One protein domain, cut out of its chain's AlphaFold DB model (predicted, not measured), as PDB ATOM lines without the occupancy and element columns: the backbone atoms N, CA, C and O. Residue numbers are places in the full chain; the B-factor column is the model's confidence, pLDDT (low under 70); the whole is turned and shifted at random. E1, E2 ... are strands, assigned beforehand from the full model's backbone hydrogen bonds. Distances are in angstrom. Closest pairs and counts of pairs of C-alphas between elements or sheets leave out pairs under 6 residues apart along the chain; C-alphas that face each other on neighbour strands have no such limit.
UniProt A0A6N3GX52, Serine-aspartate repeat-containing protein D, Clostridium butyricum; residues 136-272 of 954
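This is residues 136 to 272 of the 954 residues of the protein "Serine-aspartate repeat-containing protein D" of Clostridium butyricum (UniProt A0A6N3GX52). The domain is a sandwich of two strongly twisted five-stranded sheets face to face, with most of the strands running along its longest axis. E1 and E10 bring the two sheets close together along one side, while E5 and E6 are apart and joined by a long link. The 137 printed residues hold ten named strands, E1 to E10 in chain order, and no named helix; the class is all strand. One sheet has the order E6, E7, E3, E9, E10, all antiparallel; the other is branched at E8, with antiparallel pairs. The whole is compact, with a radius of gyration of the C-alphas of 15.1 A, and only just elongated, spanning 46 by 30 by 26 A.

E1, residues 136 to 143, begins at C-alpha 136 (334.547, 195.024, 232.856) and is 21.7 A long. E2, residues 154 to 163, is 29.8 A long. E3, residues 171 to 179, is 21.6 A long and bends by 60 degrees at residue 174. Three short strands follow: E4, residues 184 to 186, E5, residues 193 to 196, and E6, residues 208 to 211. E7, residues 217 to 225, is 22.0 A long and bends by 63 degrees at residue 222. E8, residues 229 to 238, is 28.3 A long. E9, residues 247 to 255, is 25.4 A long. E10, residues 261 to 270, is 26.5 A long and ends at C-alpha 270 (340.688, 197.117, 209.006).

The strands of the two sheets stand at 20 degrees to each other. E1 and E2 are a hairpin, with N 138 and O 160 2.9 A apart. E8 lies on the other side of E2, with N 157 and O 234 2.9 A apart. On the other side of E8 from E2 lie E4, with N 237 and O 185 2.7 A apart, and E5, with N 195 and O 231 2.8 A apart. In the second sheet, E6 and E7 are a hairpin, with N 210 and O 219 2.9 A apart. E7 pairs with E3 through N 178 and O 218, 2.8 A, and E3 with E9 through N 177 and O 253, 2.9 A. E9 and E10 are a hairpin, with N 252 and O 265 2.8 A apart. Between the sheets, the closest C-alphas of E1 and E10 are those of Asp 138 and Ser 265, 5.4 A apart.

The two C-alphas farthest apart, those of Asp 166 and Asn 241, are 47.0 A apart. The printed part has no cut. The link E5 to E6, 11 residues, is long; within it, residues 202 to 203 pair antiparallel with residues 224 to 225 of E7. The mean pLDDT of the printed part is 93.0, and no printed residue is under 70.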
ATOM      1  N   ASP A 136     334.379 195.379 234.260       95.94
ATOM      2  CA  ASP A 136     334.547 195.024 232.856       95.94
ATOM      3  C   ASP A 136     335.030 196.266 232.113       95.94
ATOM      4  O   ASP A 136     334.485 197.358 232.316       95.94
ATOM      5  N   ILE A 137     336.076 196.120 231.303       98.00
ATOM      6  CA  ILE A 137     336.554 197.177 230.420       98.00
ATOM      7  C   ILE A 137     336.313 196.785 228.971       98.00
ATOM      8  O   ILE A 137     336.769 195.751 228.501       98.00
ATOM      9  N   ASP A 138     335.629 197.651 228.240       97.50
ATOM     10  CA  ASP A 138     335.269 197.426 226.849       97.50
ATOM     11  C   ASP A 138     335.800 198.560 225.974       97.50
ATOM     12  O   ASP A 138     335.925 199.706 226.418       97.50
ATOM     13  N   LYS A 139     336.128 198.247 224.725       96.19
ATOM     14  CA  LYS A 139     336.703 199.198 223.784       96.19
ATOM     15  C   LYS A 139     336.031 199.063 222.437       96.19
ATOM     16  O   LYS A 139     336.004 197.990 221.852       96.19
ATOM     17  N   LEU A 140     335.581 200.197 221.919       94.06
ATOM     18  CA  LEU A 140     334.879 200.274 220.652       94.06
ATOM     19  C   LEU A 140     335.447 201.411 219.810       94.06
ATOM     20  O   LEU A 140     335.705 202.502 220.318       94.06
ATOM     21  N   MET A 141     335.612 201.174 218.512       92.12
ATOM     22  CA  MET A 141     335.779 202.261 217.552       92.12
ATOM     23  C   MET A 141     334.390 202.832 217.290       92.12
ATOM     24  O   MET A 141     333.540 202.156 216.718       92.12
ATOM     25  N   THR A 142     334.146 204.047 217.762       88.50
ATOM     26  CA  THR A 142     332.835 204.699 217.678       88.50
ATOM     27  C   THR A 142     332.686 205.587 216.456       88.50
ATOM     28  O   THR A 142     331.563 205.924 216.114       88.50
ATOM     29  N   SER A 143     333.787 205.932 215.786       87.50
ATOM     30  CA  SER A 143     333.785 206.638 214.505       87.50
ATOM     31  C   SER A 143     335.054 206.275 213.720       87.50
ATOM     32  O   SER A 143     336.130 206.268 214.335       87.50
ATOM     33  N   PRO A 144     334.987 205.954 212.413       88.00
ATOM     34  CA  PRO A 144     333.802 205.960 211.542       88.00
ATOM     35  C   PRO A 144     332.693 204.970 211.960       88.00
ATOM     36  O   PRO A 144     332.984 203.816 212.274       88.00
ATOM     37  N   VAL A 145     331.423 205.383 211.954       78.56
ATOM     38  CA  VAL A 145     330.278 204.520 212.281       78.56
ATOM     39  C   VAL A 145     329.973 203.626 211.081       78.56
ATOM     40  O   VAL A 145     329.811 204.099 209.961       78.56
ATOM     41  N   ASN A 146     329.888 202.310 211.312       80.62
ATOM     42  CA  ASN A 146     329.670 201.273 210.286       80.62
ATOM     43  C   ASN A 146     330.733 201.210 209.176       80.62
ATOM     44  O   ASN A 146     330.583 200.451 208.220       80.62
ATOM     45  N   ASN A 147     331.811 201.974 209.312       86.00
ATOM     46  CA  ASN A 147     332.871 202.085 208.332       86.00
ATOM     47  C   ASN A 147     334.223 201.814 208.984       86.00
ATOM     48  O   ASN A 147     334.396 201.825 210.199       86.00
ATOM     49  N   ASN A 148     335.201 201.574 208.127       91.38
ATOM     50  CA  ASN A 148     336.577 201.331 208.507       91.38
ATOM     51  C   ASN A 148     337.431 202.574 208.210       91.38
ATOM     52  O   ASN A 148     337.137 203.296 207.251       91.38
ATOM     53  N   PRO A 149     338.483 202.842 209.002       93.12
ATOM     54  CA  PRO A 149     339.347 203.995 208.789       93.12
ATOM     55  C   PRO A 149     340.103 203.920 207.452       93.12
ATOM     56  O   PRO A 149     340.364 202.839 206.923       93.12
ATOM     57  N   THR A 150     340.501 205.079 206.928       93.25
ATOM     58  CA  THR A 150     341.279 205.229 205.683       93.25
ATOM     59  C   THR A 150     342.712 205.711 205.975       93.25
ATOM     60  O   THR A 150     342.914 206.390 206.990       93.25
ATOM     61  N   PRO A 151     343.726 205.408 205.135       94.25
ATOM     62  CA  PRO A 151     345.073 205.953 205.310       94.25
ATOM     63  C   PRO A 151     345.066 207.486 205.357       94.25
ATOM     64  O   PRO A 151     344.482 208.137 204.492       94.25
ATOM     65  N   GLY A 152     345.722 208.071 206.362       90.62
ATOM     66  CA  GLY A 152     345.776 209.524 206.560       90.62
ATOM     67  C   GLY A 152     344.528 210.124 207.215       90.62
ATOM     68  O   GLY A 152     344.522 211.320 207.500       90.62
ATOM     69  N   GLY A 153     343.488 209.318 207.452       89.88
ATOM     70  CA  GLY A 153     342.305 209.709 208.212       89.88
ATOM     71  C   GLY A 153     342.522 209.618 209.725       89.88
ATOM     72  O   GLY A 153     343.647 209.530 210.221       89.88
ATOM     73  N   TYR A 154     341.425 209.604 210.473       91.56
ATOM     74  CA  TYR A 154     341.432 209.410 211.921       91.56
ATOM     75  C   TYR A 154     340.244 208.539 212.353       91.56
ATOM     76  O   TYR A 154     339.340 208.269 211.564       91.56
ATOM     77  N   ALA A 155     340.245 208.104 213.609       92.00
ATOM     78  CA  ALA A 155     339.156 207.375 214.246       92.00
ATOM     79  C   ALA A 155     338.959 207.847 215.693       92.00
ATOM     80  O   ALA A 155     339.911 208.266 216.359       92.00
ATOM     81  N   TYR A 156     337.732 207.734 216.196       91.69
ATOM     82  CA  TYR A 156     337.432 207.886 217.615       91.69
ATOM     83  C   TYR A 156     337.255 206.516 218.258       91.69
ATOM     84  O   TYR A 156     336.550 205.650 217.737       91.69
ATOM     85  N   TYR A 157     337.897 206.331 219.408       93.69
ATOM     86  CA  TYR A 157     337.724 205.145 220.234       93.69
ATOM     87  C   TYR A 157     337.091 205.530 221.561       93.69
ATOM     88  O   TYR A 157     337.585 206.423 222.252       93.69
ATOM     89  N   SER A 158     336.047 204.797 221.927       94.06
ATOM     90  CA  SER A 158     335.411 204.854 223.236       94.06
ATOM     91  C   SER A 158     335.867 203.672 224.085       94.06
ATOM     92  O   SER A 158     335.905 202.534 223.619       94.06
ATOM     93  N   ILE A 159     336.214 203.953 225.334       97.38
ATOM     94  CA  ILE A 159     336.586 202.983 226.361       97.38
ATOM     95  C   ILE A 159     335.525 203.072 227.454       97.38
ATOM     96  O   ILE A 159     335.286 204.152 227.995       97.38
ATOM     97  N   PHE A 160     334.898 201.948 227.779       96.19
ATOM     98  CA  PHE A 160     333.851 201.854 228.787       96.19
ATOM     99  C   PHE A 160     334.355 201.026 229.963       96.19
ATOM    100  O   PHE A 160     334.683 199.861 229.783       96.19
ATOM    101  N   LEU A 161     334.377 201.603 231.162       96.75
ATOM    102  CA  LEU A 161     334.563 200.857 232.405       96.75
ATOM    103  C   LEU A 161     333.195 200.661 233.064       96.75
ATOM    104  O   LEU A 161     332.583 201.627 233.528       96.75
ATOM    105  N   LYS A 162     332.724 199.415 233.104       95.19
ATOM    106  CA  LYS A 162     331.401 199.028 233.602       95.19
ATOM    107  C   LYS A 162     331.526 198.283 234.931       95.19
ATOM    108  O   LYS A 162     332.367 197.397 235.078       95.19
ATOM    109  N   ASN A 163     330.656 198.605 235.886       91.81
ATOM    110  CA  ASN A 163     330.471 197.792 237.088       91.81
ATOM    111  C   ASN A 163     329.415 196.713 236.804       91.81
ATOM    112  O   ASN A 163     328.229 197.016 236.697       91.81
ATOM    113  N   LEU A 164     329.845 195.458 236.680       90.25
ATOM    114  CA  LEU A 164     328.980 194.276 236.576       90.25
ATOM    115  C   LEU A 164     328.739 193.599 237.937       90.25
ATOM    116  O   LEU A 164     328.158 192.514 237.993       90.25
ATOM    117  N   GLY A 165     329.281 194.172 239.014       86.94
ATOM    118  CA  GLY A 165     329.108 193.708 240.382       86.94
ATOM    119  C   GLY A 165     327.884 194.321 241.052       86.94
ATOM    120  O   GLY A 165     327.000 194.881 240.410       86.94
ATOM    121  N   ASP A 166     327.851 194.226 242.376       87.31
ATOM    122  CA  ASP A 166     326.823 194.865 243.185       87.31
ATOM    123  C   ASP A 166     326.935 196.398 243.093       87.31
ATOM    124  O   ASP A 166     328.029 196.981 243.020       87.31
ATOM    125  N   ARG A 167     325.780 197.068 243.139       80.88
ATOM    126  CA  ARG A 167     325.688 198.531 243.164       80.88
ATOM    127  C   ARG A 167     326.539 199.100 244.306       80.88
ATOM    128  O   ARG A 167     326.527 198.587 245.421       80.88
ATOM    129  N   GLY A 168     327.293 200.167 244.037       75.94
ATOM    130  CA  GLY A 168     328.155 200.814 245.036       75.94
ATOM    131  C   GLY A 168     329.474 200.088 245.336       75.94
ATOM    132  O   GLY A 168     330.199 200.518 246.235       75.94
ATOM    133  N   ALA A 169     329.815 199.025 244.597       86.69
ATOM    134  CA  ALA A 169     331.169 198.481 244.609       86.69
ATOM    135  C   ALA A 169     332.189 199.564 244.218       86.69
ATOM    136  O   ALA A 169     331.942 200.376 243.327       86.69
ATOM    137  N   ALA A 170     333.339 199.575 244.891       88.12
ATOM    138  CA  ALA A 170     334.402 200.543 244.648       88.12
ATOM    139  C   ALA A 170     335.598 199.882 243.957       88.12
ATOM    140  O   ALA A 170     336.034 198.806 244.372       88.12
ATOM    141  N   LEU A 171     336.158 200.558 242.956       91.56
ATOM    142  CA  LEU A 171     337.484 200.285 242.416       91.56
ATOM    143  C   LEU A 171     338.425 201.396 242.872       91.56
ATOM    144  O   LEU A 171     338.153 202.574 242.638       91.56
ATOM    145  N   ASN A 172     339.508 201.036 243.555       92.69
ATOM    146  CA  ASN A 172     340.430 202.000 244.152       92.69
ATOM    147  C   ASN A 172     341.819 201.863 243.531       92.69
ATOM    148  O   ASN A 172     342.231 200.753 243.208       92.69
ATOM    149  N   ASN A 173     342.530 202.987 243.423       94.69
ATOM    150  CA  ASN A 173     343.928 203.086 242.993       94.69
ATOM    151  C   ASN A 173     344.248 202.250 241.748       94.69
ATOM    152  O   ASN A 173     345.080 201.351 241.790       94.69
ATOM    153  N   PHE A 174     343.588 202.554 240.639       96.00
ATOM    154  CA  PHE A 174     343.745 201.813 239.394       96.00
ATOM    155  C   PHE A 174     344.131 202.744 238.248       96.00
ATOM    156  O   PHE A 174     343.984 203.970 238.317       96.00
ATOM    157  N   THR A 175     344.621 202.148 237.170       97.19
ATOM    158  CA  THR A 175     344.909 202.853 235.926       97.19
ATOM    159  C   THR A 175     344.184 202.207 234.758       97.19
ATOM    160  O   THR A 175     343.975 200.994 234.717       97.19
ATOM    161  N   ILE A 176     343.794 203.037 233.798       98.38
ATOM    162  CA  ILE A 176     343.327 202.590 232.488       98.38
ATOM    163  C   ILE A 176     344.429 202.951 231.505       98.38
ATOM    164  O   ILE A 176     344.768 204.127 231.381       98.38
ATOM    165  N   LYS A 177     345.003 201.959 230.825       97.50
ATOM    166  CA  LYS A 177     346.073 202.164 229.846       97.50
ATOM    167  C   LYS A 177     345.626 201.728 228.459       97.50
ATOM    168  O   LYS A 177     345.364 200.549 228.246       97.50
ATOM    169  N   ASP A 178     345.610 202.672 227.527       98.19
ATOM    170  CA  ASP A 178     345.406 202.441 226.099       98.19
ATOM    171  C   ASP A 178     346.754 202.430 225.372       98.19
ATOM    172  O   ASP A 178     347.606 203.286 225.618       98.19
ATOM    173  N   THR A 179     346.982 201.455 224.496       96.19
ATOM    174  CA  THR A 179     348.221 201.326 223.718       96.19
ATOM    175  C   THR A 179     347.889 201.128 222.246       96.19
ATOM    176  O   THR A 179     347.265 200.133 221.864       96.19
ATOM    177  N   LEU A 180     348.355 202.070 221.426       96.75
ATOM    178  CA  LEU A 180     348.110 202.101 219.993       96.75
ATOM    179  C   LEU A 180     349.093 201.181 219.246       96.75
ATOM    180  O   LEU A 180     350.269 201.101 219.612       96.75
ATOM    181  N   PRO A 181     348.644 200.486 218.185       96.31
ATOM    182  CA  PRO A 181     349.527 199.728 217.306       96.31
ATOM    183  C   PRO A 181     350.375 200.661 216.429       96.31
ATOM    184  O   PRO A 181     350.082 201.847 216.268       96.31
ATOM    185  N   ALA A 182     351.412 200.112 215.791       94.06
ATOM    186  CA  ALA A 182     352.152 200.842 214.761       94.06
ATOM    187  C   ALA A 182     351.212 201.283 213.622       94.06
ATOM    188  O   ALA A 182     350.344 200.522 213.197       94.06
ATOM    189  N   GLY A 183     351.397 202.510 213.126       94.06
ATOM    190  CA  GLY A 183     350.510 203.126 212.130       94.06
ATOM    191  C   GLY A 183     349.359 203.948 212.722       94.06
ATOM    192  O   GLY A 183     348.618 204.567 211.961       94.06
ATOM    193  N   MET A 184     349.231 203.996 214.054       97.00
ATOM    194  CA  MET A 184     348.307 204.866 214.782       97.00
ATOM    195  C   MET A 184     349.059 205.789 215.747       97.00
ATOM    196  O   MET A 184     350.008 205.363 216.403       97.00
ATOM    197  N   THR A 185     348.598 207.032 215.883       97.31
ATOM    198  CA  THR A 185     349.063 207.975 216.916       97.31
ATOM    199  C   THR A 185     347.887 208.736 217.514       97.31
ATOM    200  O   THR A 185     346.879 208.949 216.847       97.31
ATOM    201  N   LEU A 186     347.977 209.157 218.775       97.06
ATOM    202  CA  LEU A 186     346.970 210.049 219.351       97.06
ATOM    203  C   LEU A 186     346.976 211.387 218.612       97.06
ATOM    204  O   LEU A 186     348.029 211.905 218.242       97.06
ATOM    205  N   ASP A 187     345.797 211.979 218.440       92.94
ATOM    206  CA  ASP A 187     345.715 213.351 217.952       92.94
ATOM    207  C   ASP A 187     346.333 214.301 219.007       92.94
ATOM    208  O   ASP A 187     345.933 214.284 220.183       92.94
ATOM    209  N   PRO A 188     347.345 215.109 218.636       88.31
ATOM    210  CA  PRO A 188     348.052 215.958 219.587       88.31
ATOM    211  C   PRO A 188     347.193 217.125 220.088       88.31
ATOM    212  O   PRO A 188     347.424 217.598 221.200       88.31
ATOM    213  N   LEU A 189     346.204 217.568 219.306       87.81
ATOM    214  CA  LEU A 189     345.323 218.695 219.622       87.81
ATOM    215  C   LEU A 189     344.030 218.256 220.316       87.81
ATOM    216  O   LEU A 189     343.360 219.074 220.946       87.81
ATOM    217  N   PHE A 190     343.670 216.976 220.218       86.00
ATOM    218  CA  PHE A 190     342.495 216.444 220.895       86.00
ATOM    219  C   PHE A 190     342.742 216.259 222.397       86.00
ATOM    220  O   PHE A 190     343.662 215.549 222.819       86.00
ATOM    221  N   VAL A 191     341.874 216.865 223.210       89.00
ATOM    222  CA  VAL A 191     341.809 216.634 224.657       89.00
ATOM    223  C   VAL A 191     340.884 215.436 224.904       89.00
ATOM    224  O   VAL A 191     339.707 215.522 224.554       89.00
ATOM    225  N   PRO A 192     341.373 214.327 225.495       91.44
ATOM    226  CA  PRO A 192     340.542 213.174 225.814       91.44
ATOM    227  C   PRO A 192     339.334 213.548 226.671       91.44
ATOM    228  O   PRO A 192     339.457 214.296 227.643       91.44
ATOM    229  N   VAL A 193     338.174 213.000 226.324       89.88
ATOM    230  CA  VAL A 193     336.919 213.267 227.035       89.88
ATOM    231  C   VAL A 193     336.696 212.174 228.071       89.88
ATOM    232  O   VAL A 193     336.891 210.999 227.772       89.88
ATOM    233  N   VAL A 194     336.267 212.551 229.278       91.19
ATOM    234  CA  VAL A 194     335.867 211.612 230.333       91.19
ATOM    235  C   VAL A 194     334.471 211.972 230.826       91.19
ATOM    236  O   VAL A 194     334.224 213.109 231.222       91.19
ATOM    237  N   MET A 195     333.563 211.000 230.814       90.12
ATOM    238  CA  MET A 195     332.170 211.157 231.217       90.12
ATOM    239  C   MET A 195     331.783 210.095 232.244       90.12
ATOM    240  O   MET A 195     331.763 208.901 231.945       90.12
ATOM    241  N   ASN A 196     331.417 210.530 233.452       90.12
ATOM    242  CA  ASN A 196     330.860 209.647 234.474       90.12
ATOM    243  C   ASN A 196     329.353 209.430 234.249       90.12
ATOM    244  O   ASN A 196     328.520 210.075 234.884       90.12
ATOM    245  N   GLN A 197     329.006 208.543 233.319       85.81
ATOM    246  CA  GLN A 197     327.616 208.281 232.930       85.81
ATOM    247  C   GLN A 197     326.835 207.485 233.987       85.81
ATOM    248  O   GLN A 197     325.618 207.608 234.081       85.81
ATOM    249  N   GLY A 198     327.521 206.672 234.792       77.81
ATOM    250  CA  GLY A 198     326.915 205.799 235.798       77.81
ATOM    251  C   GLY A 198     326.787 206.397 237.199       77.81
ATOM    252  O   GLY A 198     326.524 205.641 238.134       77.81
ATOM    253  N   GLY A 199     327.008 207.705 237.368       81.75
ATOM    254  CA  GLY A 199     326.966 208.375 238.671       81.75
ATOM    255  C   GLY A 199     328.069 207.914 239.634       81.75
ATOM    256  O   GLY A 199     329.120 207.435 239.219       81.75
ATOM    257  N   GLY A 200     327.862 208.084 240.940       84.94
ATOM    258  CA  GLY A 200     328.854 207.706 241.954       84.94
ATOM    259  C   GLY A 200     330.077 208.629 242.011       84.94
ATOM    260  O   GLY A 200     330.124 209.693 241.391       84.94
ATOM    261  N   ILE A 201     331.065 208.228 242.805       90.00
ATOM    262  CA  ILE A 201     332.302 208.984 243.011       90.00
ATOM    263  C   ILE A 201     333.269 208.643 241.880       90.00
ATOM    264  O   ILE A 201     333.496 207.470 241.602       90.00
ATOM    265  N   LEU A 202     333.859 209.670 241.267       94.12
ATOM    266  CA  LEU A 202     335.032 209.581 240.399       94.12
ATOM    267  C   LEU A 202     336.087 210.526 240.975       94.12
ATOM    268  O   LEU A 202     335.800 211.705 241.172       94.12
ATOM    269  N   ASN A 203     337.279 210.024 241.288       93.44
ATOM    270  CA  ASN A 203     338.341 210.830 241.883       93.44
ATOM    271  C   ASN A 203     339.710 210.501 241.254       93.44
ATOM    272  O   ASN A 203     340.100 209.332 241.270       93.44
ATOM    273  N   PRO A 204     340.454 211.496 240.726       93.69
ATOM    274  CA  PRO A 204     340.004 212.868 240.464       93.69
ATOM    275  C   PRO A 204     338.927 212.923 239.366       93.69
ATOM    276  O   PRO A 204     338.803 211.999 238.565       93.69
ATOM    277  N   ASN A 205     338.131 213.998 239.339       89.81
ATOM    278  CA  ASN A 205     337.129 214.255 238.300       89.81
ATOM    279  C   ASN A 205     337.377 215.635 237.648       89.81
ATOM    280  O   ASN A 205     337.118 216.647 238.305       89.81
ATOM    281  N   PRO A 206     337.863 215.704 236.394       89.62
ATOM    282  CA  PRO A 206     338.210 214.569 235.538       89.62
ATOM    283  C   PRO A 206     339.503 213.854 235.996       89.62
ATOM    284  O   PRO A 206     340.347 214.472 236.653       89.62
ATOM    285  N   PRO A 207     339.687 212.565 235.649       92.94
ATOM    286  CA  PRO A 207     340.925 211.828 235.882       92.94
ATOM    287  C   PRO A 207     342.137 212.500 235.238       92.94
ATOM    288  O   PRO A 207     342.042 213.059 234.143       92.94
ATOM    289  N   THR A 208     343.300 212.395 235.878       92.94
ATOM    290  CA  THR A 208     344.560 212.828 235.266       92.94
ATOM    291  C   THR A 208     345.032 211.790 234.254       92.94
ATOM    292  O   THR A 208     344.828 210.589 234.447       92.94
ATOM    293  N   TYR A 209     345.671 212.245 233.175       95.75
ATOM    294  CA  TYR A 209     346.221 211.366 232.146       95.75
ATOM    295  C   TYR A 209     347.615 211.789 231.691       95.75
ATOM    296  O   TYR A 209     347.988 212.959 231.784       95.75
ATOM    297  N   VAL A 210     348.370 210.825 231.166       96.12
ATOM    298  CA  VAL A 210     349.693 211.020 230.558       96.12
ATOM    299  C   VAL A 210     349.721 210.306 229.207       96.12
ATOM    300  O   VAL A 210     349.282 209.160 229.113       96.12
ATOM    301  N   LYS A 211     350.219 210.980 228.163       95.38
ATOM    302  CA  LYS A 211     350.471 210.372 226.846       95.38
ATOM    303  C   LYS A 211     351.841 209.689 226.842       95.38
ATOM    304  O   LYS A 211     352.805 210.242 227.375       95.38
ATOM    305  N   ASP A 212     351.927 208.510 226.236       94.19
ATOM    306  CA  ASP A 212     353.194 207.806 226.030       94.19
ATOM    307  C   ASP A 212     354.071 208.576 225.010       94.19
ATOM    308  O   ASP A 212     353.538 209.262 224.130       94.19
ATOM    309  N   PRO A 213     355.416 208.492 225.092       92.81
ATOM    310  CA  PRO A 213     356.308 209.175 224.155       92.81
ATOM    311  C   PRO A 213     356.003 208.841 222.690       92.81
ATOM    312  O   PRO A 213     355.912 207.674 222.322       92.81
ATOM    313  N   GLY A 214     355.895 209.870 221.845       90.12
ATOM    314  CA  GLY A 214     355.532 209.702 220.434       90.12
ATOM    315  C   GLY A 214     354.038 209.475 220.195       90.12
ATOM    316  O   GLY A 214     353.673 209.012 219.119       90.12
ATOM    317  N   ASP A 215     353.188 209.786 221.182       94.44
ATOM    318  CA  ASP A 215     351.728 209.694 221.091       94.44
ATOM    319  C   ASP A 215     351.224 208.263 220.816       94.44
ATOM    320  O   ASP A 215     350.166 208.067 220.223       94.44
ATOM    321  N   THR A 216     351.964 207.242 221.264       95.69
ATOM    322  CA  THR A 216     351.671 205.817 221.008       95.69
ATOM    323  C   THR A 216     350.675 205.191 221.992       95.69
ATOM    324  O   THR A 216     350.420 203.990 221.943       95.69
ATOM    325  N   GLY A 217     350.138 205.963 222.932       95.94
ATOM    326  CA  GLY A 217     349.278 205.455 223.996       95.94
ATOM    327  C   GLY A 217     348.957 206.517 225.036       95.94
ATOM    328  O   GLY A 217     349.517 207.615 225.021       95.94
ATOM    329  N   ILE A 218     348.032 206.201 225.937       97.94
ATOM    330  CA  ILE A 218     347.582 207.096 227.007       97.94
ATOM    331  C   ILE A 218     347.236 206.292 228.257       97.94
ATOM    332  O   ILE A 218     346.668 205.206 228.177       97.94
ATOM    333  N   THR A 219     347.585 206.830 229.424       97.56
ATOM    334  CA  THR A 219     347.279 206.224 230.723       97.56
ATOM    335  C   THR A 219     346.525 207.215 231.600       97.56
ATOM    336  O   THR A 219     347.019 208.321 231.815       97.56
ATOM    337  N   TRP A 220     345.364 206.816 232.126       98.12
ATOM    338  CA  TRP A 220     344.618 207.553 233.152       98.12
ATOM    339  C   TRP A 220     344.858 206.954 234.532       98.12
ATOM    340  O   TRP A 220     344.822 205.733 234.679       98.12
ATOM    341  N   SER A 221     345.023 207.811 235.540       95.50
ATOM    342  CA  SER A 221     345.173 207.408 236.944       95.50
ATOM    343  C   SER A 221     343.951 207.820 237.759       95.50
ATOM    344  O   SER A 221     343.597 209.001 237.802       95.50
ATOM    345  N   ILE A 222     343.310 206.850 238.417       96.44
ATOM    346  CA  ILE A 222     342.066 207.045 239.173       96.44
ATOM    347  C   ILE A 222     342.248 206.473 240.580       96.44
ATOM    348  O   ILE A 222     342.573 205.301 240.765       96.44
ATOM    349  N   THR A 223     342.041 207.307 241.597       95.81
ATOM    350  CA  THR A 223     342.171 206.891 243.001       95.81
ATOM    351  C   THR A 223     340.921 206.181 243.493       95.81
ATOM    352  O   THR A 223     341.026 205.270 244.312       95.81
ATOM    353  N   GLN A 224     339.747 206.555 242.981       93.00
ATOM    354  CA  GLN A 224     338.493 205.909 243.340       93.00
ATOM    355  C   GLN A 224     337.429 206.060 242.252       93.00
ATOM    356  O   GLN A 224     337.190 207.164 241.755       93.00
ATOM    357  N   TYR A 225     336.741 204.956 241.953       92.81
ATOM    358  CA  TYR A 225     335.510 204.938 241.174       92.81
ATOM    359  C   TYR A 225     334.443 204.053 241.834       92.81
ATOM    360  O   TYR A 225     334.730 202.913 242.194       92.81
ATOM    361  N   THR A 226     333.221 204.567 242.006       90.06
ATOM    362  CA  THR A 226     332.070 203.813 242.562       90.06
ATOM    363  C   THR A 226     330.824 203.842 241.676       90.06
ATOM    364  O   THR A 226     329.750 203.404 242.091       90.06
ATOM    365  N   GLY A 227     330.943 204.408 240.475       89.75
ATOM    366  CA  GLY A 227     329.850 204.479 239.514       89.75
ATOM    367  C   GLY A 227     329.648 203.186 238.734       89.75
ATOM    368  O   GLY A 227     330.421 202.235 238.841       89.75
ATOM    369  N   ASN A 228     328.597 203.170 237.917       89.75
ATOM    370  CA  ASN A 228     328.237 201.988 237.131       89.75
ATOM    371  C   ASN A 228     328.833 201.963 235.714       89.75
ATOM    372  O   ASN A 228     328.938 200.890 235.123       89.75
ATOM    373  N   ASN A 229     329.181 203.121 235.149       92.50
ATOM    374  CA  ASN A 229     329.658 203.255 233.773       92.50
ATOM    375  C   ASN A 229     330.479 204.544 233.602       92.50
ATOM    376  O   ASN A 229     329.947 205.652 233.731       92.50
ATOM    377  N   LEU A 230     331.766 204.400 233.306       94.81
ATOM    378  CA  LEU A 230     332.679 205.495 232.996       94.81
ATOM    379  C   LEU A 230     333.085 205.398 231.524       94.81
ATOM    380  O   LEU A 230     333.636 204.384 231.105       94.81
ATOM    381  N   LEU A 231     332.840 206.461 230.760       94.25
ATOM    382  CA  LEU A 231     333.188 206.558 229.344       94.25
ATOM    383  C   LEU A 231     334.415 207.458 229.166       94.25
ATOM    384  O   LEU A 231     334.411 208.603 229.617       94.25
ATOM    385  N   LEU A 232     335.436 206.960 228.472       94.62
ATOM    386  CA  LEU A 232     336.593 207.729 228.021       94.62
ATOM    387  C   LEU A 232     336.652 207.717 226.492       94.62
ATOM    388  O   LEU A 232     336.443 206.675 225.881       94.62
ATOM    389  N   ILE A 233     336.952 208.856 225.871       92.31
ATOM    390  CA  ILE A 233     337.045 208.983 224.410       92.31
ATOM    391  C   ILE A 233     338.415 209.531 224.033       92.31
ATOM    392  O   ILE A 233     338.869 210.537 224.587       92.31
ATOM    393  N   ILE A 234     339.042 208.899 223.042       93.69
ATOM    394  CA  ILE A 234     340.276 209.361 222.403       93.69
ATOM    395  C   ILE A 234     340.088 209.497 220.896       93.69
ATOM    396  O   ILE A 234     339.315 208.757 220.286       93.69
ATOM    397  N   LYS A 235     340.847 210.416 220.298       92.62
ATOM    398  CA  LYS A 235     340.979 210.563 218.850       92.62
ATOM    399  C   LYS A 235     342.355 210.066 218.416       92.62
ATOM    400  O   LYS A 235     343.365 210.450 219.010       92.62
ATOM    401  N   VAL A 236     342.380 209.215 217.400       95.06
ATOM    402  CA  VAL A 236     343.574 208.534 216.896       95.06
ATOM    403  C   VAL A 236     343.724 208.824 215.407       95.06
ATOM    404  O   VAL A 236     342.797 208.590 214.641       95.06
ATOM    405  N   ASN A 237     344.887 209.312 214.988       95.06
ATOM    406  CA  ASN A 237     345.250 209.512 213.589       95.06
ATOM    407  C   ASN A 237     345.816 208.221 212.987       95.06
ATOM    408  O   ASN A 237     346.543 207.483 213.657       95.06
ATOM    409  N   ILE A 238     345.513 207.973 211.715       95.50
ATOM    410  CA  ILE A 238     346.013 206.834 210.940       95.50
ATOM    411  C   ILE A 238     347.115 207.328 210.008       95.50
ATOM    412  O   ILE A 238     346.896 208.246 209.219       95.50
ATOM    413  N   ASP A 239     348.306 206.727 210.060       94.69
ATOM    414  CA  ASP A 239     349.404 207.119 209.174       94.69
ATOM    415  C   ASP A 239     349.001 206.913 207.699       94.69
ATOM    416  O   ASP A 239     348.508 205.860 207.290       94.69
ATOM    417  N   LYS A 240     349.226 207.945 206.880       94.19
ATOM    418  CA  LYS A 240     348.983 207.948 205.430       94.19
ATOM    419  C   LYS A 240     349.700 206.828 204.669       94.19
ATOM    420  O   LYS A 240     349.301 206.516 203.553       94.19
ATOM    421  N   ASN A 241     350.762 206.253 205.240       95.31
ATOM    422  CA  ASN A 241     351.553 205.191 204.613       95.31
ATOM    423  C   ASN A 241     351.071 203.782 204.991       95.31
ATOM    424  O   ASN A 241     351.643 202.803 204.509       95.31
ATOM    425  N   VAL A 242     350.056 203.651 205.854       95.88
ATOM    426  CA  VAL A 242     349.481 202.341 206.178       95.88
ATOM    427  C   VAL A 242     348.814 201.764 204.931       95.88
ATOM    428  O   VAL A 242     348.003 202.419 204.278       95.88
ATOM    429  N   ALA A 243     349.160 200.523 204.588       94.94
ATOM    430  CA  ALA A 243     348.597 199.847 203.427       94.94
ATOM    431  C   ALA A 243     347.115 199.498 203.642       94.94
ATOM    432  O   ALA A 243     346.692 199.154 204.750       94.94
ATOM    433  N   LEU A 244     346.334 199.511 202.561       95.75
ATOM    434  CA  LEU A 244     344.957 199.017 202.574       95.75
ATOM    435  C   LEU A 244     344.903 197.552 203.035       95.75
ATOM    436  O   LEU A 244     345.816 196.770 202.778       95.75
ATOM    437  N   ASN A 245     343.799 197.180 203.676       94.94
ATOM    438  CA  ASN A 245     343.522 195.877 204.287       94.94
ATOM    439  C   ASN A 245     344.374 195.508 205.513       94.94
ATOM    440  O   ASN A 245     344.197 194.408 206.041       94.94
ATOM    441  N   THR A 246     345.244 196.406 205.989       97.12
ATOM    442  CA  THR A 246     345.975 196.231 207.254       97.12
ATOM    443  C   THR A 246     344.998 196.223 208.428       97.12
ATOM    444  O   THR A 246     344.135 197.095 208.509       97.12
ATOM    445  N   ASP A 247     345.143 195.265 209.343       96.56
ATOM    446  CA  ASP A 247     344.390 195.234 210.599       96.56
ATOM    447  C   ASP A 247     345.130 196.035 211.676       96.56
ATOM    448  O   ASP A 247     346.301 195.783 211.963       96.56
ATOM    449  N   LEU A 248     344.444 197.015 212.265       96.44
ATOM    450  CA  LEU A 248     344.954 197.850 213.348       96.44
ATOM    451  C   LEU A 248     344.200 197.504 214.635       96.44
ATOM    452  O   LEU A 248     343.022 197.828 214.781       96.44
ATOM    453  N   THR A 249     344.880 196.827 215.563       96.38
ATOM    454  CA  THR A 249     344.319 196.406 216.855       96.38
ATOM    455  C   THR A 249     344.745 197.363 217.961       96.38
ATOM    456  O   THR A 249     345.895 197.339 218.402       96.38
ATOM    457  N   ASN A 250     343.813 198.194 218.426       97.12
ATOM    458  CA  ASN A 250     344.016 199.081 219.567       97.12
ATOM    459  C   ASN A 250     343.619 198.372 220.871       97.12
ATOM    460  O   ASN A 250     342.525 197.816 220.958       97.12
ATOM    461  N   ASN A 251     344.491 198.392 221.879       96.50
ATOM    462  CA  ASN A 251     344.343 197.619 223.111       96.50
ATOM    463  C   ASN A 251     344.168 198.538 224.320       96.50
ATOM    464  O   ASN A 251     344.922 199.495 224.475       96.50
ATOM    465  N   VAL A 252     343.258 198.178 225.225       98.44
ATOM    466  CA  VAL A 252     343.104 198.817 226.534       98.44
ATOM    467  C   VAL A 252     343.233 197.793 227.657       98.44
ATOM    468  O   VAL A 252     342.795 196.649 227.535       98.44
ATOM    469  N   LYS A 253     343.849 198.202 228.764       98.19
ATOM    470  CA  LYS A 253     343.990 197.405 229.983       98.19
ATOM    471  C   LYS A 253     343.522 198.196 231.194       98.19
ATOM    472  O   LYS A 253     343.869 199.368 231.337       98.19
ATOM    473  N   LEU A 254     342.800 197.521 232.077       98.06
ATOM    474  CA  LEU A 254     342.519 197.961 233.434       98.06
ATOM    475  C   LEU A 254     343.567 197.344 234.363       98.06
ATOM    476  O   LEU A 254     343.730 196.124 234.380       98.06
ATOM    477  N   ILE A 255     344.298 198.169 235.105       97.38
ATOM    478  CA  ILE A 255     345.454 197.742 235.902       97.38
ATOM    479  C   ILE A 255     345.278 198.225 237.344       97.38
ATOM    480  O   ILE A 255     344.938 199.390 237.554       97.38
ATOM    481  N   ASP A 256     345.497 197.352 238.327       93.31
ATOM    482  CA  ASP A 256     345.449 197.704 239.754       93.31
ATOM    483  C   ASP A 256     346.706 198.461 240.233       93.31
ATOM    484  O   ASP A 256     347.632 198.744 239.466       93.31
ATOM    485  N   SER A 257     346.735 198.810 241.520       90.50
ATOM    486  CA  SER A 257     347.858 199.508 242.155       90.50
ATOM    487  C   SER A 257     349.152 198.696 242.193       90.50
ATOM    488  O   SER A 257     350.240 199.267 242.278       90.50
ATOM    489  N   GLU A 258     349.043 197.374 242.141       92.00
ATOM    490  CA  GLU A 258     350.136 196.411 242.174       92.00
ATOM    491  C   GLU A 258     350.707 196.130 240.773       92.00
ATOM    492  O   GLU A 258     351.752 195.488 240.648       92.00
ATOM    493  N   GLY A 259     350.061 196.641 239.720       90.69
ATOM    494  CA  GLY A 259     350.461 196.461 238.327       90.69
ATOM    495  C   GLY A 259     349.873 195.214 237.659       90.69
ATOM    496  O   GLY A 259     350.276 194.882 236.540       90.69
ATOM    497  N   ASN A 260     348.929 194.522 238.298       93.38
ATOM    498  CA  ASN A 260     348.232 193.389 237.702       93.38
ATOM    499  C   ASN A 260     347.131 193.875 236.759       93.38
ATOM    500  O   ASN A 260     346.413 194.832 237.042       93.38
ATOM    501  N   VAL A 261     346.962 193.172 235.639       96.25
ATOM    502  CA  VAL A 261     345.854 193.420 234.711       96.25
ATOM    503  C   VAL A 261     344.591 192.795 235.296       96.25
ATOM    504  O   VAL A 261     344.496 191.571 235.382       96.25
ATOM    505  N   LEU A 262     343.643 193.639 235.696       93.94
ATOM    506  CA  LEU A 262     342.338 193.220 236.206       93.94
ATOM    507  C   LEU A 262     341.411 192.780 235.077       93.94
ATOM    508  O   LEU A 262     340.684 191.803 235.227       93.94
ATOM    509  N   ASP A 263     341.454 193.505 233.962       97.19
ATOM    510  CA  ASP A 263     340.702 193.196 232.752       97.19
ATOM    511  C   ASP A 263     341.343 193.868 231.528       97.19
ATOM    512  O   ASP A 263     342.175 194.774 231.658       97.19
ATOM    513  N   TYR A 264     340.994 193.421 230.325       97.44
ATOM    514  CA  TYR A 264     341.493 193.996 229.083       97.44
ATOM    515  C   TYR A 264     340.489 193.834 227.945       97.44
ATOM    516  O   TYR A 264     339.780 192.839 227.849       97.44
ATOM    517  N   SER A 265     340.516 194.781 227.015       98.31
ATOM    518  CA  SER A 265     339.755 194.698 225.774       98.31
ATOM    519  C   SER A 265     340.579 195.253 224.620       98.31
ATOM    520  O   SER A 265     341.605 195.913 224.802       98.31
ATOM    521  N   ASN A 266     340.174 194.929 223.402       96.75
ATOM    522  CA  ASN A 266     340.789 195.453 222.202       96.75
ATOM    523  C   ASN A 266     339.735 195.676 221.125       96.75
ATOM    524  O   ASN A 266     338.709 195.005 221.087       96.75
ATOM    525  N   GLN A 267     340.036 196.601 220.224       96.38
ATOM    526  CA  GLN A 267     339.256 196.834 219.025       96.38
ATOM    527  C   GLN A 267     340.177 196.711 217.820       96.38
ATOM    528  O   GLN A 267     341.150 197.458 217.699       96.38
ATOM    529  N   THR A 268     339.836 195.801 216.911       95.44
ATOM    530  CA  THR A 268     340.508 195.679 215.616       95.44
ATOM    531  C   THR A 268     339.678 196.361 214.539       95.44
ATOM    532  O   THR A 268     338.486 196.084 214.411       95.44
ATOM    533  N   SER A 269     340.315 197.239 213.769       94.19
ATOM    534  CA  SER A 269     339.713 197.919 212.622       94.19
ATOM    535  C   SER A 269     340.583 197.689 211.393       94.19
ATOM    536  O   SER A 269     341.806 197.828 211.459       94.19
ATOM    537  N   LYS A 270     339.967 197.330 210.266       95.25
ATOM    538  CA  LYS A 270     340.688 197.117 209.006       95.25
ATOM    539  C   LYS A 270     340.839 198.453 208.291       95.25
ATOM    540  O   LYS A 270     339.895 199.224 208.266       95.25
ATOM    541  N   VAL A 271     341.981 198.737 207.679       95.44
ATOM    542  CA  VAL A 271     342.152 199.954 206.873       95.44
ATOM    543  C   VAL A 271     341.525 199.755 205.496       95.44
ATOM    544  O   VAL A 271     341.873 198.812 204.785       95.44
ATOM    545  N   THR A 272     340.612 200.633 205.096       94.81
ATOM    546  CA  THR A 272     339.903 200.570 203.807       94.81
ATOM    547  C   THR A 272     340.220 201.770 202.925       94.81
ATOM    548  O   THR A 272     340.857 202.724 203.361       94.81
TER     549      THR A 272